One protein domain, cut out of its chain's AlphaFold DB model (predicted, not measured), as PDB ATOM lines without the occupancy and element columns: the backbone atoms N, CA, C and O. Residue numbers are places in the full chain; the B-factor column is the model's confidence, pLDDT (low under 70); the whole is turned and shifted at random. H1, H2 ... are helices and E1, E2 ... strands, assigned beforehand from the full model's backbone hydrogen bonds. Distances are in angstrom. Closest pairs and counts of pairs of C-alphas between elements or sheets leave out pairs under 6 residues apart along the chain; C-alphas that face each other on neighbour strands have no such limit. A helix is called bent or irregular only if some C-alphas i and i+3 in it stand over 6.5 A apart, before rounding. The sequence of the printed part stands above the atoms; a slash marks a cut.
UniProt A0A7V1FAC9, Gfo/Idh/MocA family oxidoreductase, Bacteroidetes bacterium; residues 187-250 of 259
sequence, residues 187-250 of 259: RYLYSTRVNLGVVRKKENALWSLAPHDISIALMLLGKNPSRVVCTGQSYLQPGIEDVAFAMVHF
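What this domain is: This is residues 187 to 250 of the 259 residues of the protein "Gfo/Idh/MocA family oxidoreductase" of Bacteroidetes bacterium (UniProt A0A7V1FAC9). A two-stranded hairpin, E1 and E2, has one kinked helix, H1, packed on its E2 side, and the unnamed stretch 187 to 204 runs along the body before turning back into H1. The 64 printed residues hold H1, E1 and E2 in that order, an antiparallel sheet and a mixed class, with under half of the residues in named elements. The whole is only just compact, close to loose, with a radius of gyration of the C-alphas of 12.8 A, and elongated, 36 by 20 by 18 A.

How they stand to each other: Look first at E1, residues 227 to 233, and E2, residues 243 to 249, a hairpin of antiparallel strands at 172 degrees. N 229 and O 247 are within hydrogen-bond range at 2.9 A, as are N 245 and O 231 at 2.8 A. Then find H1, residues 205 to 221; its closest C-alphas to E2 are those of Leu 206 and Ala 244, 5.9 A apart. H1 and E1 are near each other, with 5 pairs of C-alphas within 10 A. In H1, 10 of 13 O i to N i+4 pairs are within range.

Where its parts are: Find C-alpha 227 at (42.457, 25.179, -26.416); E1 runs 20.7 A from there. E2 covers 20.2 A and ends at C-alpha 249, (41.181, 30.058, -26.218). H1 spans 23.7 A; it is irregular, C-alphas 208 and 211 being 7.2 A apart, with a kink of 36 degrees near residue 212.

The domain as a whole: The C-alphas farthest apart, of Gly 222 and Pro 238, are 36.7 A apart. The printed part has no cut, the link from H1 to E1 is tight, that from E1 to E2 short, and no printed residue is under 70 in pLDDT.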
ATOM      1  N   ARG A 187      39.057  41.321 -23.846       87.38
ATOM      2  CA  ARG A 187      38.066  40.244 -23.690       87.38
ATOM      3  C   ARG A 187      38.082  39.236 -24.832       87.38
ATOM      4  O   ARG A 187      37.937  38.044 -24.586       87.38
ATOM      5  N   TYR A 188      38.264  39.695 -26.066       89.94
ATOM      6  CA  TYR A 188      38.378  38.830 -27.237       89.94
ATOM      7  C   TYR A 188      39.141  39.532 -28.365       89.94
ATOM      8  O   TYR A 188      39.199  40.759 -28.425       89.94
ATOM      9  N   LEU A 189      39.712  38.732 -29.264       91.25
ATOM     10  CA  LEU A 189      40.237  39.172 -30.553       91.25
ATOM     11  C   LEU A 189      39.382  38.536 -31.646       91.25
ATOM     12  O   LEU A 189      39.031  37.360 -31.552       91.25
ATOM     13  N   TYR A 190      39.058  39.307 -32.677       92.75
ATOM     14  CA  TYR A 190      38.292  38.834 -33.823       92.75
ATOM     15  C   TYR A 190      39.011  39.227 -35.111       92.75
ATOM     16  O   TYR A 190      39.388  40.385 -35.282       92.75
ATOM     17  N   SER A 191      39.209  38.256 -36.001       91.69
ATOM     18  CA  SER A 191      39.789  38.461 -37.328       91.69
ATOM     19  C   SER A 191      38.940  37.740 -38.364       91.69
ATOM     20  O   SER A 191      38.464  36.627 -38.131       91.69
ATOM     21  N   THR A 192      38.780  38.363 -39.526       91.94
ATOM     22  CA  THR A 192      38.139  37.759 -40.689       91.94
ATOM     23  C   THR A 192      39.029  37.976 -41.897       91.94
ATOM     24  O   THR A 192      39.371  39.109 -42.233       91.94
ATOM     25  N   ARG A 193      39.378  36.885 -42.581       87.62
ATOM     26  CA  ARG A 193      40.071  36.935 -43.865       87.62
ATOM     27  C   ARG A 193      39.214  36.282 -44.926       87.62
ATOM     28  O   ARG A 193      39.052  35.069 -44.947       87.62
ATOM     29  N   VAL A 194      38.702  37.118 -45.814       86.69
ATOM     30  CA  VAL A 194      37.984  36.709 -47.017       86.69
ATOM     31  C   VAL A 194      38.779  37.170 -48.225       86.69
ATOM     32  O   VAL A 194      39.373  38.248 -48.217       86.69
ATOM     33  N   ASN A 195      38.836  36.339 -49.258       73.62
ATOM     34  CA  ASN A 195      39.529  36.677 -50.491       73.62
ATOM     35  C   ASN A 195      38.793  36.049 -51.677       73.62
ATOM     36  O   ASN A 195      38.478  34.866 -51.640       73.62
ATOM     37  N   LEU A 196      38.576  36.832 -52.735       71.06
ATOM     38  CA  LEU A 196      38.085  36.350 -54.035       71.06
ATOM     39  C   LEU A 196      39.227  35.837 -54.940       71.06
ATOM     40  O   LEU A 196      39.039  35.641 -56.136       71.06
ATOM     41  N   GLY A 197      40.435  35.707 -54.388       70.06
ATOM     42  CA  GLY A 197      41.670  35.406 -55.103       70.06
ATOM     43  C   GLY A 197      41.830  33.946 -55.539       70.06
ATOM     44  O   GLY A 197      40.880  33.219 -55.798       70.06
ATOM     45  N   VAL A 198      43.089  33.517 -55.659       74.31
ATOM     46  CA  VAL A 198      43.452  32.219 -56.244       74.31
ATOM     47  C   VAL A 198      42.932  31.055 -55.399       74.31
ATOM     48  O   VAL A 198      43.333  30.892 -54.245       74.31
ATOM     49  N   VAL A 199      42.125  30.193 -56.020       79.31
ATOM     50  CA  VAL A 199      41.696  28.916 -55.441       79.31
ATOM     51  C   VAL A 199      42.925  28.038 -55.185       79.31
ATOM     52  O   VAL A 199      43.677  27.692 -56.102       79.31
ATOM     53  N   ARG A 200      43.164  27.707 -53.914       77.69
ATOM     54  CA  ARG A 200      44.319  26.907 -53.488       77.69
ATOM     55  C   ARG A 200      44.122  25.444 -53.876       77.69
ATOM     56  O   ARG A 200      43.036  24.911 -53.719       77.69
ATOM     57  N   LYS A 201      45.180  24.787 -54.363       81.19
ATOM     58  CA  LYS A 201      45.134  23.381 -54.825       81.19
ATOM     59  C   LYS A 201      45.721  22.365 -53.842       81.19
ATOM     60  O   LYS A 201      45.601  21.171 -54.070       81.19
ATOM     61  N   LYS A 202      46.439  22.833 -52.818       79.00
ATOM     62  CA  LYS A 202      47.210  21.977 -51.898       79.00
ATOM     63  C   LYS A 202      46.899  22.256 -50.432       79.00
ATOM     64  O   LYS A 202      46.748  21.329 -49.653       79.00
ATOM     65  N   GLU A 203      46.825  23.530 -50.065       82.88
ATOM     66  CA  GLU A 203      46.569  23.986 -48.698       82.88
ATOM     67  C   GLU A 203      45.143  24.523 -48.560       82.88
ATOM     68  O   GLU A 203      44.625  25.150 -49.487       82.88
ATOM     69  N   ASN A 204      44.523  24.299 -47.402       87.44
ATOM     70  CA  ASN A 204      43.200  24.836 -47.099       87.44
ATOM     71  C   ASN A 204      43.264  26.322 -46.689       87.44
ATOM     72  O   ASN A 204      44.341  26.885 -46.444       87.44
ATOM     73  N   ALA A 205      42.103  26.977 -46.630       87.25
ATOM     74  CA  ALA A 205      42.005  28.405 -46.328       87.25
ATOM     75  C   ALA A 205      42.616  28.758 -44.963       87.25
ATOM     76  O   ALA A 205      43.320  29.765 -44.842       87.25
ATOM     77  N   LEU A 206      42.404  27.901 -43.957       87.81
ATOM     78  CA  LEU A 206      42.964  28.088 -42.621       87.81
ATOM     79  C   LEU A 206      44.495  28.109 -42.673       87.81
ATOM     80  O   LEU A 206      45.103  29.058 -42.191       87.81
ATOM     81  N   TRP A 207      45.126  27.120 -43.305       84.38
ATOM     82  CA  TRP A 207      46.586  27.029 -43.378       84.38
ATOM     83  C   TRP A 207      47.214  28.175 -44.175       84.38
ATOM     84  O   TRP A 207      48.280  28.678 -43.824       84.38
ATOM     85  N   SER A 208      46.537  28.632 -45.229       82.62
ATOM     86  CA  SER A 208      47.046  29.715 -46.074       82.62
ATOM     87  C   SER A 208      47.005  31.078 -45.364       82.62
ATOM     88  O   SER A 208      47.916  31.899 -45.528       82.62
ATOM     89  N   LEU A 209      45.954  31.327 -44.569       85.19
ATOM     90  CA  LEU A 209      45.614  32.661 -44.059       85.19
ATOM     91  C   LEU A 209      45.819  32.820 -42.548       85.19
ATOM     92  O   LEU A 209      46.345  33.846 -42.109       85.19
ATOM     93  N   ALA A 210      45.434  31.819 -41.753       88.31
ATOM     94  CA  ALA A 210      45.428  31.904 -40.296       88.31
ATOM     95  C   ALA A 210      46.811  32.049 -39.648       88.31
ATOM     96  O   ALA A 210      46.863  32.703 -38.606       88.31
ATOM     97  N   PRO A 211      47.940  31.547 -40.203       88.00
ATOM     98  CA  PRO A 211      49.237  31.733 -39.557       88.00
ATOM     99  C   PRO A 211      49.589  33.192 -39.277       88.00
ATOM    100  O   PRO A 211      50.201  33.493 -38.256       88.00
ATOM    101  N   HIS A 212      49.149  34.112 -40.138       87.19
ATOM    102  CA  HIS A 212      49.309  35.541 -39.905       87.19
ATOM    103  C   HIS A 212      48.514  36.012 -38.682       87.19
ATOM    104  O   HIS A 212      49.075  36.652 -37.795       87.19
ATOM    105  N   ASP A 213      47.236  35.658 -38.591       90.75
ATOM    106  CA  ASP A 213      46.366  36.116 -37.504       90.75
ATOM    107  C   ASP A 213      46.721  35.463 -36.169       90.75
ATOM    108  O   ASP A 213      46.721  36.128 -35.136       90.75
ATOM    109  N   ILE A 214      47.105  34.185 -36.192       91.06
ATOM    110  CA  ILE A 214      47.605  33.471 -35.017       91.06
ATOM    111  C   ILE A 214      48.900  34.126 -34.530       91.06
ATOM    112  O   ILE A 214      49.016  34.399 -33.338       91.06
ATOM    113  N   SER A 215      49.840  34.446 -35.428       91.69
ATOM    114  CA  SER A 215      51.086  35.128 -35.049       91.69
ATOM    115  C   SER A 215      50.828  36.492 -34.394       91.69
ATOM    116  O   SER A 215      51.342  36.767 -33.311       91.69
ATOM    117  N   ILE A 216      49.907  37.288 -34.953       92.81
ATOM    118  CA  ILE A 216      49.480  38.563 -34.364       92.81
ATOM    119  C   ILE A 216      48.834  38.343 -32.992       92.81
ATOM    120  O   ILE A 216      49.191  39.029 -32.041       92.81
ATOM    121  N   ALA A 217      47.911  37.386 -32.854       92.62
ATOM    122  CA  ALA A 217      47.252  37.110 -31.579       92.62
ATOM    123  C   ALA A 217      48.261  36.690 -30.496       92.62
ATOM    124  O   ALA A 217      48.198  37.178 -29.368       92.62
ATOM    125  N   LEU A 218      49.231  35.839 -30.844       91.81
ATOM    126  CA  LEU A 218      50.316  35.438 -29.945       91.81
ATOM    127  C   LEU A 218      51.196  36.628 -29.542       91.81
ATOM    128  O   LEU A 218      51.566  36.735 -28.371       91.81
ATOM    129  N   MET A 219      51.512  37.513 -30.489       92.38
ATOM    130  CA  MET A 219      52.324  38.710 -30.269       92.38
ATOM    131  C   MET A 219      51.605  39.747 -29.393       92.38
ATOM    132  O   MET A 219      52.204  40.271 -28.451       92.38
ATOM    133  N   LEU A 220      50.317  40.001 -29.647       91.88
ATOM    134  CA  LEU A 220      49.502  40.953 -28.887       91.88
ATOM    135  C   LEU A 220      49.210  40.459 -27.464       91.88
ATOM    136  O   LEU A 220      49.267  41.245 -26.523       91.88
ATOM    137  N   LEU A 221      48.905  39.169 -27.294       89.94
ATOM    138  CA  LEU A 221      48.506  38.617 -25.994       89.94
ATOM    139  C   LEU A 221      49.684  38.114 -25.153       89.94
ATOM    140  O   LEU A 221      49.525  37.903 -23.951       89.94
ATOM    141  N   GLY A 222      50.835  37.822 -25.766       88.94
ATOM    142  CA  GLY A 222      52.016  37.275 -25.086       88.94
ATOM    143  C   GLY A 222      51.832  35.869 -24.489       88.94
ATOM    144  O   GLY A 222      52.750  35.329 -23.873       88.94
ATOM    145  N   LYS A 223      50.672  35.232 -24.679       87.50
ATOM    146  CA  LYS A 223      50.290  33.950 -24.062       87.50
ATOM    147  C   LYS A 223      50.251  32.815 -25.081       87.50
ATOM    148  O   LYS A 223      50.232  33.047 -26.287       87.50
ATOM    149  N   ASN A 224      50.326  31.578 -24.600       89.75
ATOM    150  CA  ASN A 224      50.055  30.394 -25.419       89.75
ATOM    151  C   ASN A 224      48.559  30.075 -25.373       89.75
ATOM    152  O   ASN A 224      47.945  30.298 -24.325       89.75
ATOM    153  N   PRO A 225      47.974  29.554 -26.461       91.38
ATOM    154  CA  PRO A 225      46.610  29.062 -26.425       91.38
ATOM    155  C   PRO A 225      46.510  27.844 -25.500       91.38
ATOM    156  O   PRO A 225      47.430  27.034 -25.421       91.38
ATOM    157  N   SER A 226      45.387  27.721 -24.798       92.62
ATOM    158  CA  SER A 226      45.062  26.574 -23.942       92.62
ATOM    159  C   SER A 226      44.125  25.581 -24.625       92.62
ATOM    160  O   SER A 226      44.048  24.427 -24.213       92.62
ATOM    161  N   ARG A 227      43.375  26.023 -25.643       91.56
ATOM    162  CA  ARG A 227      42.457  25.179 -26.416       91.56
ATOM    163  C   ARG A 227      42.208  25.792 -27.786       91.56
ATOM    164  O   ARG A 227      42.056  27.005 -27.898       91.56
ATOM    165  N   VAL A 228      42.093  24.949 -28.804       92.00
ATOM    166  CA  VAL A 228      41.677  25.347 -30.152       92.00
ATOM    167  C   VAL A 228      40.472  24.506 -30.554       92.00
ATOM    168  O   VAL A 228      40.441  23.303 -30.306       92.00
ATOM    169  N   VAL A 229      39.467  25.146 -31.141       93.94
ATOM    170  CA  VAL A 229      38.332  24.485 -31.790       93.94
ATOM    171  C   VAL A 229      38.274  24.999 -33.216       93.94
ATOM    172  O   VAL A 229      38.306  26.208 -33.431       93.94
ATOM    173  N   CYS A 230      38.199  24.097 -34.188       93.69
ATOM    174  CA  CYS A 230      38.129  24.460 -35.594       93.69
ATOM    175  C   CYS A 230      37.047  23.645 -36.296       93.69
ATOM    176  O   CYS A 230      36.867  22.463 -36.007       93.69
ATOM    177  N   THR A 231      36.353  24.276 -37.232       94.94
ATOM    178  CA  THR A 231      35.467  23.611 -38.186       94.94
ATOM    179  C   THR A 231      35.730  24.181 -39.571       94.94
ATOM    180  O   THR A 231      36.107  25.347 -39.703       94.94
ATOM    181  N   GLY A 232      35.582  23.363 -40.602       93.88
ATOM    182  CA  GLY A 232      35.786  23.784 -41.976       93.88
ATOM    183  C   GLY A 232      34.935  22.970 -42.929       93.88
ATOM    184  O   GLY A 232      34.459  21.893 -42.575       93.88
ATOM    185  N   GLN A 233      34.732  23.524 -44.120       95.12
ATOM    186  CA  GLN A 233      33.951  22.901 -45.172       95.12
ATOM    187  C   GLN A 233      34.598  23.150 -46.533       95.12
ATOM    188  O   GLN A 233      35.141  24.224 -46.802       95.12
ATOM    189  N   SER A 234      34.539  22.130 -47.386       94.38
ATOM    190  CA  SER A 234      34.983  22.190 -48.773       94.38
ATOM    191  C   SER A 234      33.782  22.276 -49.716       94.38
ATOM    192  O   SER A 234      32.993  21.329 -49.784       94.38
ATOM    193  N   TYR A 235      33.655  23.378 -50.447       92.12
ATOM    194  CA  TYR A 235      32.606  23.604 -51.445       92.12
ATOM    195  C   TYR A 235      33.153  23.587 -52.874       92.12
ATOM    196  O   TYR A 235      32.462  23.136 -53.786       92.12
ATOM    197  N   LEU A 236      34.388  24.055 -53.078       90.88
ATOM    198  CA  LEU A 236      34.996  24.155 -54.408       90.88
ATOM    199  C   LEU A 236      35.758  22.889 -54.810       90.88
ATOM    200  O   LEU A 236      35.738  22.499 -55.975       90.88
ATOM    201  N   GLN A 237      36.464  22.266 -53.864       89.62
ATOM    202  CA  GLN A 237      37.303  21.092 -54.115       89.62
ATOM    203  C   GLN A 237      37.165  20.090 -52.966       89.62
ATOM    204  O   GLN A 237      37.508  20.439 -51.838       89.62
ATOM    205  N   PRO A 238      36.717  18.848 -53.219       91.69
ATOM    206  CA  PRO A 238      36.577  17.844 -52.169       91.69
ATOM    207  C   PRO A 238      37.871  17.650 -51.368       91.69
ATOM    208  O   PRO A 238      38.929  17.394 -51.940       91.69
ATOM    209  N   GLY A 239      37.775  17.756 -50.041       90.12
ATOM    210  CA  GLY A 239      38.903  17.527 -49.131       90.12
ATOM    211  C   GLY A 239      39.876  18.700 -48.974       90.12
ATOM    212  O   GLY A 239      40.903  18.529 -48.325       90.12
ATOM    213  N   ILE A 240      39.574  19.874 -49.541       91.50
ATOM    214  CA  ILE A 240      40.309  21.121 -49.292       91.50
ATOM    215  C   ILE A 240      39.309  22.160 -48.787       91.50
ATOM    216  O   ILE A 240      38.497  22.665 -49.561       91.50
ATOM    217  N   GLU A 241      39.346  22.479 -47.493       92.50
ATOM    218  CA  GLU A 241      38.398  23.429 -46.910       92.50
ATOM    219  C   GLU A 241      38.659  24.855 -47.423       92.50
ATOM    220  O   GLU A 241      39.716  25.447 -47.182       92.50
ATOM    221  N   ASP A 242      37.683  25.425 -48.127       90.69
ATOM    222  CA  ASP A 242      37.705  26.816 -48.595       90.69
ATOM    223  C   ASP A 242      37.003  27.778 -47.619       90.69
ATOM    224  O   ASP A 242      37.259  28.983 -47.651       90.69
ATOM    225  N   VAL A 243      36.225  27.238 -46.674       91.75
ATOM    226  CA  VAL A 243      35.660  27.968 -45.533       91.75
ATOM    227  C   VAL A 243      36.126  27.312 -44.240       91.75
ATOM    228  O   VAL A 243      35.975  26.106 -44.064       91.75
ATOM    229  N   ALA A 244      36.667  28.104 -43.313       92.75
ATOM    230  CA  ALA A 244      37.087  27.625 -42.001       92.75
ATOM    231  C   ALA A 244      36.799  28.656 -40.905       92.75
ATOM    232  O   ALA A 244      36.995  29.858 -41.093       92.75
ATOM    233  N   PHE A 245      36.386  28.163 -39.742       93.75
ATOM    234  CA  PHE A 245      36.203  28.933 -38.518       93.75
ATOM    235  C   PHE A 245      37.078  28.335 -37.425       93.75
ATOM    236  O   PHE A 245      37.009  27.134 -37.164       93.75
ATOM    237  N   ALA A 246      37.867  29.176 -36.759       93.62
ATOM    238  CA  ALA A 246      38.712  28.775 -35.645       93.62
ATOM    239  C   ALA A 246      38.433  29.648 -34.419       93.62
ATOM    240  O   ALA A 246      38.417  30.876 -34.502       93.62
ATOM    241  N   MET A 247      38.250  29.001 -33.272       94.25
ATOM    242  CA  MET A 247      38.186  29.631 -31.962       94.25
ATOM    243  C   MET A 247      39.405  29.197 -31.154       94.25
ATOM    244  O   MET A 247      39.611  28.010 -30.889       94.25
ATOM    245  N   VAL A 248      40.221  30.173 -30.767       93.00
ATOM    246  CA  VAL A 248      41.457  29.961 -30.014       93.00
ATOM    247  C   VAL A 248      41.268  30.534 -28.617       93.00
ATOM    248  O   VAL A 248      41.123  31.742 -28.443       93.00
ATOM    249  N   HIS A 249      41.260  29.662 -27.616       91.69
ATOM    250  CA  HIS A 249      41.181  30.058 -26.218       91.69
ATOM    251  C   HIS A 249      42.574  30.307 -25.667       91.69
ATOM    252  O   HIS A 249      43.472  29.477 -25.815       91.69
ATOM    253  N   PHE A 250      42.721  31.421 -24.965       88.69
ATOM    254  CA  PHE A 250      43.903  31.747 -24.184       88.69
ATOM    255  C   PHE A 250      43.573  31.606 -22.696       88.69
ATOM    256  O   PHE A 250      42.435  31.869 -22.300       88.69
TER     257      PHE A 250